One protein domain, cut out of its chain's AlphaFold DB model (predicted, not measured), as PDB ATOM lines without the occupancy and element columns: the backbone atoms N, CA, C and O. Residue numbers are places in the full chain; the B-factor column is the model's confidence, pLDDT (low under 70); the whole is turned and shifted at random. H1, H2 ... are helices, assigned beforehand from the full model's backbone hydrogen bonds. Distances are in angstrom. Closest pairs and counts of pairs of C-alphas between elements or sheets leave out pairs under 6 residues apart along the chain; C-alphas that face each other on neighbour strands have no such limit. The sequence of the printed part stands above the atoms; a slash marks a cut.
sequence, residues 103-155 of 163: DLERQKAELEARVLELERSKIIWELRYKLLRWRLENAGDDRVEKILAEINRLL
ATOM      1  N   ASP A 103     -24.031  40.610   9.720       87.31
ATOM      2  CA  ASP A 103     -24.801  40.863   8.502       87.31
ATOM      3  C   ASP A 103     -24.615  39.749   7.459       87.31
ATOM      4  O   ASP A 103     -25.580  39.373   6.785       87.31
ATOM      5  N   LEU A 104     -23.419  39.161   7.355       88.62
ATOM      6  CA  LEU A 104     -23.176  37.990   6.508       88.62
ATOM      7  C   LEU A 104     -23.940  36.755   7.005       88.62
ATOM      8  O   LEU A 104     -24.511  36.023   6.195       88.62
ATOM      9  N   GLU A 105     -24.000  36.528   8.316       88.62
ATOM     10  CA  GLU A 105     -24.772  35.431   8.907       88.62
ATOM     11  C   GLU A 105     -26.275  35.596   8.656       88.62
ATOM     12  O   GLU A 105     -26.954  34.628   8.302       88.62
ATOM     13  N   ARG A 106     -26.796  36.827   8.739       90.88
ATOM     14  CA  ARG A 106     -28.192  37.133   8.381       90.88
ATOM     15  C   ARG A 106     -28.485  36.854   6.914       90.88
ATOM     16  O   ARG A 106     -29.481  36.200   6.608       90.88
ATOM     17  N   GLN A 107     -27.619  37.312   6.009       92.25
ATOM     18  CA  GLN A 107     -27.775  37.067   4.572       92.25
ATOM     19  C   GLN A 107     -27.731  35.573   4.251       92.25
ATOM     20  O   GLN A 107     -28.533  35.083   3.457       92.25
ATOM     21  N   LYS A 108     -26.829  34.829   4.899       95.00
ATOM     22  CA  LYS A 108     -26.755  33.374   4.767       95.00
ATOM     23  C   LYS A 108     -28.065  32.712   5.200       95.00
ATOM     24  O   LYS A 108     -28.610  31.921   4.436       95.00
ATOM     25  N   ALA A 109     -28.591  33.068   6.372       94.62
ATOM     26  CA  ALA A 109     -29.845  32.513   6.876       94.62
ATOM     27  C   ALA A 109     -31.035  32.824   5.946       94.62
ATOM     28  O   ALA A 109     -31.890  31.968   5.714       94.62
ATOM     29  N   GLU A 110     -31.082  34.028   5.369       96.44
ATOM     30  CA  GLU A 110     -32.109  34.401   4.393       96.44
ATOM     31  C   GLU A 110     -32.013  33.567   3.108       96.44
ATOM     32  O   GLU A 110     -33.026  33.078   2.599       96.44
ATOM     33  N   LEU A 111     -30.802  33.370   2.583       95.69
ATOM     34  CA  LEU A 111     -30.581  32.553   1.392       95.69
ATOM     35  C   LEU A 111     -30.947  31.086   1.635       95.69
ATOM     36  O   LEU A 111     -31.617  30.489   0.795       95.69
ATOM     37  N   GLU A 112     -30.579  30.523   2.785       95.38
ATOM     38  CA  GLU A 112     -30.947  29.154   3.170       95.38
ATOM     39  C   GLU A 112     -32.472  28.974   3.230       95.38
ATOM     40  O   GLU A 112     -33.002  27.986   2.718       95.38
ATOM     41  N   ALA A 113     -33.204  29.958   3.765       95.19
ATOM     42  CA  ALA A 113     -34.665  29.927   3.786       95.19
ATOM     43  C   ALA A 113     -35.273  29.932   2.371       95.19
ATOM     44  O   ALA A 113     -36.190  29.156   2.089       95.19
ATOM     45  N   ARG A 114     -34.741  30.760   1.460       93.38
ATOM     46  CA  ARG A 114     -35.200  30.816   0.059       93.38
ATOM     47  C   ARG A 114     -34.904  29.524  -0.699       93.38
ATOM     48  O   ARG A 114     -35.736  29.079  -1.485       93.38
ATOM     49  N   VAL A 115     -33.747  28.907  -0.461       95.69
ATOM     50  CA  VAL A 115     -33.398  27.611  -1.066       95.69
ATOM     51  C   VAL A 115     -34.400  26.542  -0.641       95.69
ATOM     52  O   VAL A 115     -34.977  25.880  -1.500       95.69
ATOM     53  N   LEU A 116     -34.702  26.446   0.656       93.06
ATOM     54  CA  LEU A 116     -35.692  25.494   1.167       93.06
ATOM     55  C   LEU A 116     -37.090  25.712   0.562       93.06
ATOM     56  O   LEU A 116     -37.812  24.751   0.285       93.06
ATOM     57  N   GLU A 117     -37.500  26.963   0.349       93.38
ATOM     58  CA  GLU A 117     -38.774  27.289  -0.303       93.38
ATOM     59  C   GLU A 117     -38.806  26.843  -1.774       93.38
ATOM     60  O   GLU A 117     -39.789  26.245  -2.234       93.38
ATOM     61  N   LEU A 118     -37.716  27.086  -2.506       92.25
ATOM     62  CA  LEU A 118     -37.578  26.667  -3.899       92.25
ATOM     63  C   LEU A 118     -37.552  25.143  -4.033       92.25
ATOM     64  O   LEU A 118     -38.219  24.602  -4.914       92.25
ATOM     65  N   GLU A 119     -36.859  24.439  -3.141       91.38
ATOM     66  CA  GLU A 119     -36.826  22.974  -3.113       91.38
ATOM     67  C   GLU A 119     -38.214  22.377  -2.861       91.38
ATOM     68  O   GLU A 119     -38.650  21.477  -3.583       91.38
ATOM     69  N   ARG A 120     -38.970  22.921  -1.897       89.69
ATOM     70  CA  ARG A 120     -40.367  22.513  -1.661       89.69
ATOM     71  C   ARG A 120     -41.229  22.730  -2.900       89.69
ATOM     72  O   ARG A 120     -42.016  21.857  -3.267       89.69
ATOM     73  N   SER A 121     -41.069  23.876  -3.555       85.62
ATOM     74  CA  SER A 121     -41.808  24.214  -4.772       85.62
ATOM     75  C   SER A 121     -41.455  23.280  -5.935       85.62
ATOM     76  O   SER A 121     -42.363  22.818  -6.629       85.62
ATOM     77  N   LYS A 122     -40.168  22.930  -6.096       90.62
ATOM     78  CA  LYS A 122     -39.679  21.934  -7.067       90.62
ATOM     79  C   LYS A 122     -40.359  20.586  -6.836       90.62
ATOM     80  O   LYS A 122     -40.970  20.057  -7.758       90.62
ATOM     81  N   ILE A 123     -40.353  20.082  -5.600       87.00
ATOM     82  CA  ILE A 123     -40.971  18.791  -5.248       87.00
ATOM     83  C   ILE A 123     -42.472  18.792  -5.555       87.00
ATOM     84  O   ILE A 123     -42.986  17.855  -6.167       87.00
ATOM     85  N   ILE A 124     -43.196  19.844  -5.160       85.06
ATOM     86  CA  ILE A 124     -44.635  19.958  -5.438       85.06
ATOM     87  C   ILE A 124     -44.889  19.938  -6.946       85.06
ATOM     88  O   ILE A 124     -45.802  19.251  -7.411       85.06
ATOM     89  N   TRP A 125     -44.095  20.681  -7.714       86.38
ATOM     90  CA  TRP A 125     -44.224  20.726  -9.162       86.38
ATOM     91  C   TRP A 125     -43.929  19.364  -9.804       86.38
ATOM     92  O   TRP A 125     -44.729  18.894 -10.610       86.38
ATOM     93  N   GLU A 126     -42.868  18.678  -9.378       86.25
ATOM     94  CA  GLU A 126     -42.519  17.334  -9.851       86.25
ATOM     95  C   GLU A 126     -43.605  16.300  -9.557       86.25
ATOM     96  O   GLU A 126     -43.944  15.499 -10.427       86.25
ATOM     97  N   LEU A 127     -44.182  16.311  -8.352       82.88
ATOM     98  CA  LEU A 127     -45.270  15.401  -7.995       82.88
ATOM     99  C   LEU A 127     -46.520  15.671  -8.836       82.88
ATOM    100  O   LEU A 127     -47.139  14.733  -9.338       82.88
ATOM    101  N   ARG A 128     -46.872  16.950  -9.033       77.19
ATOM    102  CA  ARG A 128     -47.998  17.343  -9.897       77.19
ATOM    103  C   ARG A 128     -47.759  16.910 -11.339       77.19
ATOM    104  O   ARG A 128     -48.676  16.373 -11.956       77.19
ATOM    105  N   TYR A 129     -46.543  17.091 -11.846       81.44
ATOM    106  CA  TYR A 129     -46.154  16.651 -13.180       81.44
ATOM    107  C   TYR A 129     -46.220  15.126 -13.317       81.44
ATOM    108  O   TYR A 129     -46.883  14.637 -14.225       81.44
ATOM    109  N   LYS A 130     -45.620  14.365 -12.392       81.62
ATOM    110  CA  LYS A 130     -45.639  12.890 -12.397       81.62
ATOM    111  C   LYS A 130     -47.061  12.334 -12.340       81.62
ATOM    112  O   LYS A 130     -47.383  11.414 -13.085       81.62
ATOM    113  N   LEU A 131     -47.930  12.912 -11.507       79.75
ATOM    114  CA  LEU A 131     -49.332  12.503 -11.410       79.75
ATOM    115  C   LEU A 131     -50.105  12.808 -12.699       79.75
ATOM    116  O   LEU A 131     -50.871  11.970 -13.175       79.75
ATOM    117  N   LEU A 132     -49.910  14.006 -13.259       78.56
ATOM    118  CA  LEU A 132     -50.533  14.410 -14.515       78.56
ATOM    119  C   LEU A 132     -50.074  13.497 -15.654       78.56
ATOM    120  O   LEU A 132     -50.912  12.965 -16.374       78.56
ATOM    121  N   ARG A 133     -48.766  13.257 -15.761       76.88
ATOM    122  CA  ARG A 133     -48.160  12.340 -16.726       76.88
ATOM    123  C   ARG A 133     -48.747  10.936 -16.609       76.88
ATOM    124  O   ARG A 133     -49.270  10.436 -17.596       76.88
ATOM    125  N   TRP A 134     -48.760  10.352 -15.407       81.94
ATOM    126  CA  TRP A 134     -49.361   9.034 -15.167       81.94
ATOM    127  C   TRP A 134     -50.830   8.999 -15.599       81.94
ATOM    128  O   TRP A 134     -51.260   8.080 -16.289       81.94
ATOM    129  N   ARG A 135     -51.624  10.015 -15.240       78.94
ATOM    130  CA  ARG A 135     -53.042  10.074 -15.623       78.94
ATOM    131  C   ARG A 135     -53.224  10.129 -17.139       78.94
ATOM    132  O   ARG A 135     -54.169   9.539 -17.649       78.94
ATOM    133  N   LEU A 136     -52.355  10.856 -17.832       72.12
ATOM    134  CA  LEU A 136     -52.416  11.032 -19.276       72.12
ATOM    135  C   LEU A 136     -51.963   9.778 -20.034       72.12
ATOM    136  O   LEU A 136     -52.633   9.383 -20.981       72.12
ATOM    137  N   GLU A 137     -50.900   9.111 -19.576       73.00
ATOM    138  CA  GLU A 137     -50.445   7.820 -20.118       73.00
ATOM    139  C   GLU A 137     -51.542   6.747 -19.994       73.00
ATOM    140  O   GLU A 137     -51.779   5.980 -20.921       73.00
ATOM    141  N   ASN A 138     -52.297   6.742 -18.888       76.12
ATOM    142  CA  ASN A 138     -53.419   5.815 -18.697       76.12
ATOM    143  C   ASN A 138     -54.713   6.218 -19.432       76.12
ATOM    144  O   ASN A 138     -55.657   5.429 -19.469       76.12
ATOM    145  N   ALA A 139     -54.799   7.433 -19.987       73.62
ATOM    146  CA  ALA A 139     -55.983   7.907 -20.712       73.62
ATOM    147  C   ALA A 139     -56.004   7.469 -22.189       73.62
ATOM    148  O   ALA A 139     -57.062   7.542 -22.812       73.62
ATOM    149  N   GLY A 140     -54.868   7.006 -22.735       65.25
ATOM    150  CA  GLY A 140     -54.761   6.496 -24.108       65.25
ATOM    151  C   GLY A 140     -54.962   7.552 -25.205       65.25
ATOM    152  O   GLY A 140     -55.485   7.223 -26.265       65.25
ATOM    153  N   ASP A 141     -54.612   8.820 -24.950       70.62
ATOM    154  CA  ASP A 141     -54.754   9.919 -25.920       70.62
ATOM    155  C   ASP A 141     -53.412  10.242 -26.608       70.62
ATOM    156  O   ASP A 141     -52.537  10.895 -26.033       70.62
ATOM    157  N   ASP A 142     -53.273   9.833 -27.872       70.94
ATOM    158  CA  ASP A 142     -52.071   9.996 -28.712       70.94
ATOM    159  C   ASP A 142     -51.582  11.453 -28.841       70.94
ATOM    160  O   ASP A 142     -50.409  11.718 -29.131       70.94
ATOM    161  N   ARG A 143     -52.465  12.444 -28.647       68.75
ATOM    162  CA  ARG A 143     -52.070  13.866 -28.669       68.75
ATOM    163  C   ARG A 143     -51.154  14.207 -27.507       68.75
ATOM    164  O   ARG A 143     -50.295  15.079 -27.628       68.75
ATOM    165  N   VAL A 144     -51.347  13.527 -26.387       67.56
ATOM    166  CA  VAL A 144     -50.614  13.790 -25.165       67.56
ATOM    167  C   VAL A 144     -49.219  13.189 -25.222       67.56
ATOM    168  O   VAL A 144     -48.270  13.849 -24.807       67.56
ATOM    169  N   GLU A 145     -49.061  12.009 -25.822       69.69
ATOM    170  CA  GLU A 145     -47.738  11.429 -26.080       69.69
ATOM    171  C   GLU A 145     -46.871  12.355 -26.941       69.69
ATOM    172  O   GLU A 145     -45.697  12.569 -26.637       69.69
ATOM    173  N   LYS A 146     -47.462  12.991 -27.965       75.44
ATOM    174  CA  LYS A 146     -46.762  13.995 -28.781       75.44
ATOM    175  C   LYS A 146     -46.340  15.217 -27.969       75.44
ATOM    176  O   LYS A 146     -45.209  15.667 -28.109       75.44
ATOM    177  N   ILE A 147     -47.215  15.732 -27.105       73.69
ATOM    178  CA  ILE A 147     -46.895  16.880 -26.244       73.69
ATOM    179  C   ILE A 147     -45.792  16.518 -25.240       73.69
ATOM    180  O   ILE A 147     -44.865  17.300 -25.054       73.69
ATOM    181  N   LEU A 148     -45.843  15.333 -24.623       69.06
ATOM    182  CA  LEU A 148     -44.805  14.862 -23.698       69.06
ATOM    183  C   LEU A 148     -43.454  14.675 -24.407       69.06
ATOM    184  O   LEU A 148     -42.419  15.052 -23.857       69.06
ATOM    185  N   ALA A 149     -43.453  14.159 -25.639       73.81
ATOM    186  CA  ALA A 149     -42.250  14.057 -26.462       73.81
ATOM    187  C   ALA A 149     -41.669  15.441 -26.820       73.81
ATOM    188  O   ALA A 149     -40.453  15.630 -26.757       73.81
ATOM    189  N   GLU A 150     -42.523  16.419 -27.139       78.31
ATOM    190  CA  GLU A 150     -42.125  17.808 -27.409       78.31
ATOM    191  C   GLU A 150     -41.526  18.474 -26.156       78.31
ATOM    192  O   GLU A 150     -40.481  19.119 -26.229       78.31
ATOM    193  N   ILE A 151     -42.138  18.269 -24.983       69.94
ATOM    194  CA  ILE A 151     -41.647  18.795 -23.701       69.94
ATOM    195  C   ILE A 151     -40.279  18.197 -23.358       69.94
ATOM    196  O   ILE A 151     -39.357  18.956 -23.074       69.94
ATOM    197  N   ASN A 152     -40.111  16.874 -23.450       68.69
ATOM    198  CA  ASN A 152     -38.829  16.208 -23.179       68.69
ATOM    199  C   ASN A 152     -37.721  16.635 -24.156       68.69
ATOM    200  O   ASN A 152     -36.541  16.612 -23.813       68.69
ATOM    201  N   ARG A 153     -38.091  17.046 -25.375       75.56
ATOM    202  CA  ARG A 153     -37.154  17.628 -26.340       75.56
ATOM    203  C   ARG A 153     -36.714  19.040 -25.940       75.56
ATOM    204  O   ARG A 153     -35.551  19.383 -26.137       75.56
ATOM    205  N   LEU A 154     -37.633  19.868 -25.441       73.44
ATOM    206  CA  LEU A 154     -37.368  21.268 -25.079       73.44
ATOM    207  C   LEU A 154     -36.695  21.414 -23.706       73.44
ATOM    208  O   LEU A 154     -35.879  22.310 -23.505       73.44
ATOM    209  N   LEU A 155     -37.035  20.530 -22.775       60.53
ATOM    210  CA  LEU A 155     -36.488  20.434 -21.430       60.53
ATOM    211  C   LEU A 155     -36.005  18.996 -21.235       60.53
ATOM    212  O   LEU A 155     -36.723  18.196 -20.633       60.53
TER     213      LEU A 155
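AT A GLANCE: This is residues 103 to 155 of the 163 residues of an uncharacterized protein of Peptococcaceae bacterium (UniProt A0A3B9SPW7). One long, lone helix, H1, makes the length, and the short helix H2 folds back from its far end, making a lopsided, open V with one long and one short arm. The printed part has 53 residues, with two named helices, H1 then H2, and no named strand: all helix. It is extended, with a radius of gyration of the C-alphas of 17.6 A and spans of 55 by 20 by 7 A.

HOW THE PARTS SIT: Start with H1, residues 103 to 137; H2, residues 142 to 154, runs the opposite way at a shallow tilt of 29 degrees. Look at Leu 136 and Val 144, their closest C-alphas, 6.7 A apart: the helices only just touch, only at the corner by their tight link, with 3 pairs of C-alphas within 8 A. In H1 and H2 every O i to N i+4 pair is within hydrogen-bond range.

IN THESE COORDINATES: Find C-alpha 103 at (-24.801, 40.863, 8.502); H1 runs 50.7 A to C-alpha 137. H2 runs 18.9 A, ending at C-alpha 154, (-37.368, 21.268, -25.079).

THE WHOLE: The farthest C-alphas, Asp 103 and Gly 140, are 56.1 A apart. The printed part has no cut. Look for pLDDT under 70 at residues 140, 143 to 145, 148, 151 to 152 and 155.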